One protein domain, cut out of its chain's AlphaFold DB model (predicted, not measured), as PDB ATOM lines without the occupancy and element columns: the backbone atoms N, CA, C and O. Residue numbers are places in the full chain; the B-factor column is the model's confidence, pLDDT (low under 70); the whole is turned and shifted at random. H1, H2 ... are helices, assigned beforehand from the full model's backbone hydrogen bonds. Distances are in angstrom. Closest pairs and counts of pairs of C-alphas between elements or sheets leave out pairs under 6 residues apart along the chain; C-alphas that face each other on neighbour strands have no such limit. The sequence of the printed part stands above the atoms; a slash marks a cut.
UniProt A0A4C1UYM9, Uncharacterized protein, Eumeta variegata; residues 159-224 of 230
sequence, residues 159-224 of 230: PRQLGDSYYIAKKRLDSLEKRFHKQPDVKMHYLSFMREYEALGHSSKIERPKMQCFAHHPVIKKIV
ATOM      1  N   PRO A 159     -53.348  79.005 -17.513       79.69
ATOM      2  CA  PRO A 159     -53.686  78.066 -16.454       79.69
ATOM      3  C   PRO A 159     -54.764  77.046 -16.852       79.69
ATOM      4  O   PRO A 159     -54.706  75.891 -16.419       79.69
ATOM      5  N   ARG A 160     -55.728  77.424 -17.706       81.44
ATOM      6  CA  ARG A 160     -56.810  76.540 -18.190       81.44
ATOM      7  C   ARG A 160     -56.295  75.258 -18.857       81.44
ATOM      8  O   ARG A 160     -56.995  74.250 -18.854       81.44
ATOM      9  N   GLN A 161     -55.053  75.255 -19.334       84.50
ATOM     10  CA  GLN A 161     -54.415  74.096 -19.959       84.50
ATOM     11  C   GLN A 161     -53.981  73.001 -18.971       84.50
ATOM     12  O   GLN A 161     -53.628  71.905 -19.398       84.50
ATOM     13  N   LEU A 162     -54.038  73.237 -17.654       80.06
ATOM     14  CA  LEU A 162     -53.723  72.211 -16.644       80.06
ATOM     15  C   LEU A 162     -54.750  71.059 -16.587       80.06
ATOM     16  O   LEU A 162     -54.531  70.094 -15.851       80.06
ATOM     17  N   GLY A 163     -55.858  71.140 -17.333       84.69
ATOM     18  CA  GLY A 163     -56.876  70.092 -17.405       84.69
ATOM     19  C   GLY A 163     -57.525  69.794 -16.048       84.69
ATOM     20  O   GLY A 163     -57.701  70.691 -15.218       84.69
ATOM     21  N   ASP A 164     -57.852  68.521 -15.802       85.31
ATOM     22  CA  ASP A 164     -58.464  68.050 -14.548       85.31
ATOM     23  C   ASP A 164     -57.438  67.921 -13.400       85.31
ATOM     24  O   ASP A 164     -57.190  66.865 -12.808       85.31
ATOM     25  N   SER A 165     -56.798  69.048 -13.090       88.44
ATOM     26  CA  SER A 165     -55.865  69.187 -11.969       88.44
ATOM     27  C   SER A 165     -56.523  68.880 -10.618       88.44
ATOM     28  O   SER A 165     -55.865  68.362  -9.713       88.44
ATOM     29  N   TYR A 166     -57.833  69.125 -10.492       86.94
ATOM     30  CA  TYR A 166     -58.601  68.817  -9.290       86.94
ATOM     31  C   TYR A 166     -58.649  67.314  -9.017       86.94
ATOM     32  O   TYR A 166     -58.322  66.892  -7.904       86.94
ATOM     33  N   TYR A 167     -58.983  66.493 -10.016       88.44
ATOM     34  CA  TYR A 167     -58.995  65.040  -9.857       88.44
ATOM     35  C   TYR A 167     -57.631  64.499  -9.411       88.44
ATOM     36  O   TYR A 167     -57.544  63.680  -8.488       88.44
ATOM     37  N   ILE A 168     -56.547  65.008 -10.007       89.62
ATOM     38  CA  ILE A 168     -55.177  64.627  -9.636       89.62
ATOM     39  C   ILE A 168     -54.875  65.039  -8.189       89.62
ATOM     40  O   ILE A 168     -54.364  64.224  -7.414       89.62
ATOM     41  N   ALA A 169     -55.203  66.276  -7.808       90.56
ATOM     42  CA  ALA A 169     -54.991  66.781  -6.456       90.56
ATOM     43  C   ALA A 169     -55.782  65.974  -5.415       90.56
ATOM     44  O   ALA A 169     -55.215  65.565  -4.399       90.56
ATOM     45  N   LYS A 170     -57.046  65.649  -5.709       90.50
ATOM     46  CA  LYS A 170     -57.906  64.820  -4.857       90.50
ATOM     47  C   LYS A 170     -57.323  63.423  -4.657       90.50
ATOM     48  O   LYS A 170     -57.133  62.994  -3.526       90.50
ATOM     49  N   LYS A 171     -56.919  62.740  -5.733       92.94
ATOM     50  CA  LYS A 171     -56.309  61.401  -5.636       92.94
ATOM     51  C   LYS A 171     -55.027  61.403  -4.789       92.94
ATOM     52  O   LYS A 171     -54.724  60.435  -4.078       92.94
ATOM     53  N   ARG A 172     -54.245  62.488  -4.863       92.81
ATOM     54  CA  ARG A 172     -53.040  62.678  -4.039       92.81
ATOM     55  C   ARG A 172     -53.390  62.937  -2.577       92.81
ATOM     56  O   ARG A 172     -52.710  62.378  -1.717       92.81
ATOM     57  N   LEU A 173     -54.447  63.701  -2.307       92.44
ATOM     58  CA  LEU A 173     -54.978  63.900  -0.962       92.44
ATOM     59  C   LEU A 173     -55.452  62.576  -0.350       92.44
ATOM     60  O   LEU A 173     -54.979  62.227   0.725       92.44
ATOM     61  N   ASP A 174     -56.241  61.773  -1.068       94.38
ATOM     62  CA  ASP A 174     -56.700  60.455  -0.590       94.38
ATOM     63  C   ASP A 174     -55.515  59.532  -0.243       94.38
ATOM     64  O   ASP A 174     -55.505  58.793   0.746       94.38
ATOM     65  N   SER A 175     -54.462  59.575  -1.065       94.38
ATOM     66  CA  SER A 175     -53.226  58.821  -0.816       94.38
ATOM     67  C   SER A 175     -52.497  59.322   0.434       94.38
ATOM     68  O   SER A 175     -51.926  58.529   1.191       94.38
ATOM     69  N   LEU A 176     -52.515  60.635   0.659       93.19
ATOM     70  CA  LEU A 176     -51.923  61.262   1.829       93.19
ATOM     71  C   LEU A 176     -52.704  60.920   3.105       93.19
ATOM     72  O   LEU A 176     -52.091  60.589   4.118       93.19
ATOM     73  N   GLU A 177     -54.032  60.889   3.040       94.31
ATOM     74  CA  GLU A 177     -54.881  60.440   4.142       94.31
ATOM     75  C   GLU A 177     -54.587  58.990   4.521       94.31
ATOM     76  O   GLU A 177     -54.384  58.686   5.698       94.31
ATOM     77  N   LYS A 178     -54.453  58.084   3.546       95.81
ATOM     78  CA  LYS A 178     -54.029  56.695   3.813       95.81
ATOM     79  C   LYS A 178     -52.667  56.632   4.511       95.81
ATOM     80  O   LYS A 178     -52.475  55.813   5.410       95.81
ATOM     81  N   ARG A 179     -51.718  57.498   4.137       93.31
ATOM     82  CA  ARG A 179     -50.416  57.604   4.820       93.31
ATOM     83  C   ARG A 179     -50.575  58.106   6.256       93.31
ATOM     84  O   ARG A 179     -49.922  57.565   7.142       93.31
ATOM     85  N   PHE A 180     -51.447  59.079   6.496       94.19
ATOM     86  CA  PHE A 180     -51.735  59.596   7.835       94.19
ATOM     87  C   PHE A 180     -52.341  58.551   8.771       94.19
ATOM     88  O   PHE A 180     -52.033  58.568   9.958       94.19
ATOM     89  N   HIS A 181     -53.137  57.616   8.249       94.56
ATOM     90  CA  HIS A 181     -53.632  56.485   9.042       94.56
ATOM     91  C   HIS A 181     -52.500  55.544   9.475       94.56
ATOM     92  O   HIS A 181     -52.509  55.049  10.594       94.56
ATOM     93  N   LYS A 182     -51.505  55.318   8.608       95.88
ATOM     94  CA  LYS A 182     -50.343  54.467   8.919       95.88
ATOM     95  C   LYS A 182     -49.300  55.163   9.800       95.88
ATOM     96  O   LYS A 182     -48.502  54.489  10.439       95.88
ATOM     97  N   GLN A 183     -49.244  56.493   9.764       94.19
ATOM     98  CA  GLN A 183     -48.220  57.314  10.417       94.19
ATOM     99  C   GLN A 183     -48.891  58.501  11.135       94.19
ATOM    100  O   GLN A 183     -48.919  59.609  10.585       94.19
ATOM    101  N   PRO A 184     -49.440  58.293  12.348       94.12
ATOM    102  CA  PRO A 184     -50.167  59.335  13.079       94.12
ATOM    103  C   PRO A 184     -49.279  60.536  13.430       94.12
ATOM    104  O   PRO A 184     -49.737  61.676  13.346       94.12
ATOM    105  N   ASP A 185     -47.990  60.316  13.701       91.88
ATOM    106  CA  ASP A 185     -47.041  61.401  13.977       91.88
ATOM    107  C   ASP A 185     -46.934  62.360  12.788       91.88
ATOM    108  O   ASP A 185     -46.973  63.580  12.943       91.88
ATOM    109  N   VAL A 186     -46.865  61.820  11.568       91.12
ATOM    110  CA  VAL A 186     -46.788  62.613  10.331       91.12
ATOM    111  C   VAL A 186     -48.047  63.456  10.144       91.12
ATOM    112  O   VAL A 186     -47.949  64.620   9.755       91.12
ATOM    113  N   LYS A 187     -49.221  62.903  10.475       93.56
ATOM    114  CA  LYS A 187     -50.494  63.636  10.461       93.56
ATOM    115  C   LYS A 187     -50.475  64.805  11.443       93.56
ATOM    116  O   LYS A 187     -50.869  65.909  11.078       93.56
ATOM    117  N   MET A 188     -50.011  64.570  12.669       94.12
ATOM    118  CA  MET A 188     -49.956  65.594  13.712       94.12
ATOM    119  C   MET A 188     -49.080  66.778  13.284       94.12
ATOM    120  O   MET A 188     -49.546  67.917  13.294       94.12
ATOM    121  N   HIS A 189     -47.852  66.510  12.829       92.12
ATOM    122  CA  HIS A 189     -46.931  67.558  12.375       92.12
ATOM    123  C   HIS A 189     -47.485  68.314  11.165       92.12
ATOM    124  O   HIS A 189     -47.401  69.539  11.102       92.12
ATOM    125  N   TYR A 190     -48.096  67.591  10.223       92.94
ATOM    126  CA  TYR A 190     -48.732  68.198   9.062       92.94
ATOM    127  C   TYR A 190     -49.854  69.166   9.446       92.94
ATOM    128  O   TYR A 190     -49.879  70.299   8.976       92.94
ATOM    129  N   LEU A 191     -50.778  68.735  10.308       92.69
ATOM    130  CA  LEU A 191     -51.906  69.563  10.732       92.69
ATOM    131  C   LEU A 191     -51.450  70.764  11.560       92.69
ATOM    132  O   LEU A 191     -52.013  71.846  11.401       92.69
ATOM    133  N   SER A 192     -50.433  70.590  12.407       93.69
ATOM    134  CA  SER A 192     -49.820  71.701  13.140       93.69
ATOM    135  C   SER A 192     -49.278  72.757  12.179       93.69
ATOM    136  O   SER A 192     -49.616  73.930  12.316       93.69
ATOM    137  N   PHE A 193     -48.518  72.334  11.163       92.94
ATOM    138  CA  PHE A 193     -47.987  73.233  10.140       92.94
ATOM    139  C   PHE A 193     -49.099  73.946   9.364       92.94
ATOM    140  O   PHE A 193     -49.042  75.158   9.214       92.94
ATOM    141  N   MET A 194     -50.132  73.231   8.901       92.81
ATOM    142  CA  MET A 194     -51.221  73.852   8.131       92.81
ATOM    143  C   MET A 194     -51.982  74.906   8.947       92.81
ATOM    144  O   MET A 194     -52.350  75.942   8.402       92.81
ATOM    145  N   ARG A 195     -52.187  74.670  10.252       93.94
ATOM    146  CA  ARG A 195     -52.815  75.649  11.153       93.94
ATOM    147  C   ARG A 195     -51.941  76.880  11.360       93.94
ATOM    148  O   ARG A 195     -52.453  77.989  11.323       93.94
ATOM    149  N   GLU A 196     -50.642  76.689  11.573       95.00
ATOM    150  CA  GLU A 196     -49.691  77.798  11.685       95.00
ATOM    151  C   GLU A 196     -49.633  78.602  10.380       95.00
ATOM    152  O   GLU A 196     -49.698  79.826  10.399       95.00
ATOM    153  N   TYR A 197     -49.596  77.917   9.239       93.50
ATOM    154  CA  TYR A 197     -49.564  78.531   7.915       93.50
ATOM    155  C   TYR A 197     -50.823  79.373   7.632       93.50
ATOM    156  O   TYR A 197     -50.723  80.483   7.106       93.50
ATOM    157  N   GLU A 198     -52.001  78.890   8.043       91.94
ATOM    158  CA  GLU A 198     -53.256  79.655   8.019       91.94
ATOM    159  C   GLU A 198     -53.212  80.847   8.990       91.94
ATOM    160  O   GLU A 198     -53.543  81.964   8.598       91.94
ATOM    161  N   ALA A 199     -52.737  80.650  10.224       93.44
ATOM    162  CA  ALA A 199     -52.643  81.707  11.236       93.44
ATOM    163  C   ALA A 199     -51.676  82.840  10.847       93.44
ATOM    164  O   ALA A 199     -51.908  83.998  11.190       93.44
ATOM    165  N   LEU A 200     -50.618  82.525  10.096       94.00
ATOM    166  CA  LEU A 200     -49.693  83.506   9.518       94.00
ATOM    167  C   LEU A 200     -50.283  84.260   8.313       94.00
ATOM    168  O   LEU A 200     -49.624  85.145   7.766       94.00
ATOM    169  N   GLY A 201     -51.502  83.923   7.882       88.81
ATOM    170  CA  GLY A 201     -52.152  84.528   6.720       88.81
ATOM    171  C   GLY A 201     -51.557  84.073   5.384       88.81
ATOM    172  O   GLY A 201     -51.719  84.760   4.377       88.81
ATOM    173  N   HIS A 202     -50.849  82.939   5.355       88.69
ATOM    174  CA  HIS A 202     -50.261  82.382   4.130       88.69
ATOM    175  C   HIS A 202     -51.213  81.452   3.366       88.69
ATOM    176  O   HIS A 202     -50.962  81.126   2.204       88.69
ATOM    177  N   SER A 203     -52.320  81.042   3.987       89.38
ATOM    178  CA  SER A 203     -53.425  80.359   3.316       89.38
ATOM    179  C   SER A 203     -54.770  80.783   3.889       89.38
ATOM    180  O   SER A 203     -54.860  81.134   5.061       89.38
ATOM    181  N   SER A 204     -55.823  80.661   3.087       88.75
ATOM    182  CA  SER A 204     -57.210  80.864   3.503       88.75
ATOM    183  C   SER A 204     -58.079  79.716   3.002       88.75
ATOM    184  O   SER A 204     -57.777  79.086   1.984       88.75
ATOM    185  N   LYS A 205     -59.182  79.442   3.699       87.75
ATOM    186  CA  LYS A 205     -60.180  78.475   3.229       87.75
ATOM    187  C   LYS A 205     -60.919  79.035   2.019       87.75
ATOM    188  O   LYS A 205     -61.178  80.231   1.933       87.75
ATOM    189  N   ILE A 206     -61.252  78.149   1.089       85.88
ATOM    190  CA  ILE A 206     -61.980  78.471  -0.137       85.88
ATOM    191  C   ILE A 206     -63.192  77.541  -0.185       85.88
ATOM    192  O   ILE A 206     -63.030  76.327  -0.086       85.88
ATOM    193  N   GLU A 207     -64.396  78.096  -0.321       78.31
ATOM    194  CA  GLU A 207     -65.641  77.310  -0.307       78.31
ATOM    195  C   GLU A 207     -65.848  76.498  -1.587       78.31
ATOM    196  O   GLU A 207     -66.379  75.390  -1.558       78.31
ATOM    197  N   ARG A 208     -65.428  77.052  -2.728       74.25
ATOM    198  CA  ARG A 208     -65.525  76.401  -4.036       74.25
ATOM    199  C   ARG A 208     -64.217  76.589  -4.796       74.25
ATOM    200  O   ARG A 208     -63.874  77.736  -5.095       74.25
ATOM    201  N   PRO A 209     -63.487  75.514  -5.135       67.44
ATOM    202  CA  PRO A 209     -62.312  75.630  -5.983       67.44
ATOM    203  C   PRO A 209     -62.767  76.046  -7.387       67.44
ATOM    204  O   PRO A 209     -63.255  75.232  -8.163       67.44
ATOM    205  N   LYS A 210     -62.644  77.338  -7.702       63.19
ATOM    206  CA  LYS A 210     -62.936  77.886  -9.038       63.19
ATOM    207  C   LYS A 210     -61.793  77.637 -10.038       63.19
ATOM    208  O   LYS A 210     -61.924  77.986 -11.202       63.19
ATOM    209  N   MET A 211     -60.658  77.092  -9.584       66.44
ATOM    210  CA  MET A 211     -59.362  77.183 -10.270       66.44
ATOM    211  C   MET A 211     -58.570  75.875 -10.236       66.44
ATOM    212  O   MET A 211     -58.910  74.936  -9.508       66.44
ATOM    213  N   GLN A 212     -57.469  75.848 -10.998       79.69
ATOM    214  CA  GLN A 212     -56.490  74.767 -10.958       79.69
ATOM    215  C   GLN A 212     -56.037  74.477  -9.527       79.69
ATOM    216  O   GLN A 212     -55.696  75.382  -8.763       79.69
ATOM    217  N   CYS A 213     -56.006  73.195  -9.179       84.31
ATOM    218  CA  CYS A 213     -55.609  72.734  -7.857       84.31
ATOM    219  C   CYS A 213     -54.229  72.081  -7.918       84.31
ATOM    220  O   CYS A 213     -53.956  71.254  -8.788       84.31
ATOM    221  N   PHE A 214     -53.378  72.393  -6.945       85.38
ATOM    222  CA  PHE A 214     -52.083  71.742  -6.787       85.38
ATOM    223  C   PHE A 214     -52.109  70.810  -5.582       85.38
ATOM    224  O   PHE A 214     -52.580  71.165  -4.503       85.38
ATOM    225  N   ALA A 215     -51.589  69.597  -5.762       87.12
ATOM    226  CA  ALA A 215     -51.445  68.655  -4.665       87.12
ATOM    227  C   ALA A 215     -50.366  69.144  -3.690       87.12
ATOM    228  O   ALA A 215     -49.222  69.374  -4.085       87.12
ATOM    229  N   HIS A 216     -50.706  69.233  -2.408       86.25
ATOM    230  CA  HIS A 216     -49.726  69.487  -1.361       86.25
ATOM    231  C   HIS A 216     -49.072  68.172  -0.908       86.25
ATOM    232  O   HIS A 216     -49.744  67.146  -0.766       86.25
ATOM    233  N   HIS A 217     -47.755  68.181  -0.685       84.56
ATOM    234  CA  HIS A 217     -47.012  67.006  -0.232       84.56
ATOM    235  C   HIS A 217     -46.140  67.341   0.985       84.56
ATOM    236  O   HIS A 217     -45.218  68.148   0.857       84.56
ATOM    237  N   PRO A 218     -46.366  66.708   2.151       87.19
ATOM    238  CA  PRO A 218     -45.552  66.970   3.324       87.19
ATOM    239  C   PRO A 218     -44.158  66.370   3.208       87.19
ATOM    240  O   PRO A 218     -43.990  65.154   3.055       87.19
ATOM    241  N   VAL A 219     -43.163  67.232   3.398       87.38
ATOM    242  CA  VAL A 219     -41.756  66.865   3.542       87.38
ATOM    243  C   VAL A 219     -41.381  66.981   5.012       87.38
ATOM    244  O   VAL A 219     -41.383  68.069   5.577       87.38
ATOM    245  N   ILE A 220     -41.046  65.854   5.638       83.38
ATOM    246  CA  ILE A 220     -40.641  65.808   7.046       83.38
ATOM    247  C   ILE A 220     -39.159  65.486   7.096       83.38
ATOM    248  O   ILE A 220     -38.727  64.450   6.585       83.38
ATOM    249  N   LYS A 221     -38.375  66.367   7.720       84.31
ATOM    250  CA  LYS A 221     -36.959  66.100   7.966       84.31
ATOM    251  C   LYS A 221     -36.801  65.421   9.312       84.31
ATOM    252  O   LYS A 221     -37.236  65.946  10.330       84.31
ATOM    253  N   LYS A 222     -36.151  64.260   9.308       78.25
ATOM    254  CA  LYS A 222     -35.702  63.613  10.538       78.25
ATOM    255  C   LYS A 222     -34.451  64.340  11.012       78.25
ATOM    256  O   LYS A 222     -33.453  64.370  10.293       78.25
ATOM    257  N   ILE A 223     -34.511  64.941  12.192       69.06
ATOM    258  CA  ILE A 223     -33.321  65.475  12.848       69.06
ATOM    259  C   ILE A 223     -32.633  64.279  13.498       69.06
ATOM    260  O   ILE A 223     -33.106  63.751  14.499       69.06
ATOM    261  N   VAL A 224     -31.557  63.795  12.881       70.00
ATOM    262  CA  VAL A 224     -30.684  62.803  13.511       70.00
ATOM    263  C   VAL A 224     -29.672  63.587  14.338       70.00
ATOM    264  O   VAL A 224     -28.746  64.174  13.775       70.00
TER     265      VAL A 224
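AT A GLANCE: This is residues 159 to 224 of the 230 residues of an uncharacterized protein of Eumeta variegata (UniProt A0A4C1UYM9). The longest helix, H2, and the helix after it, H3, meet near their ends as a V, and a long stretch without a named element, residues 200 to 224, leaves the far end of H3, swings over to the other end of H2 and folds back across the open V. A single short turn of helix, H1, sits before H2, at the end of H2 away from the corner. The printed part has 66 residues with three named helices in the order H1, H2, H3 and no named strand; the class is all helix. The whole is loose, with a radius of gyration of the C-alphas of 13.9 A, and elongated, spanning 43 by 27 by 21 A.

IN THESE COORDINATES: H2 is residues 165 to 182, 26.1 A from first to last C-alpha, beginning at C-alpha 165 (-55.865, 69.187, -11.969). H3 is residues 184 to 199, 22.6 A long, ending at C-alpha 199 (-52.643, 81.707, 11.236). H1 is residues 159 to 162.

HOW THE PARTS SIT: H2 and H3 only just touch, with 3 pairs of C-alphas within 8 A, and touch only at the corner by their tight link. H2 takes part with residues 180 to 181 alone and H3 with residues 186 to 187 alone; the closest C-alphas, those of Phe 180 and Lys 187, are 5.0 A apart. Their lines stand at a steep tilt of 50 degrees, opposite ways. H1 and H2 meet only through their link, which is tight. H1 and H3 are apart. In H2 and H3 every O i to N i+4 pair is within hydrogen-bond range; H1 is too short for such a pair.

THE WHOLE: The two C-alphas farthest apart, those of Arg 160 and Val 224, are 43.3 A apart. Residues 196 to 201, of which 196 to 199 belong to H3, stand free. The printed part has no cut, and neither link between helices is long. Mean pLDDT of the printed part is 87.6; residues 209 to 211 and residue 223 are under 70.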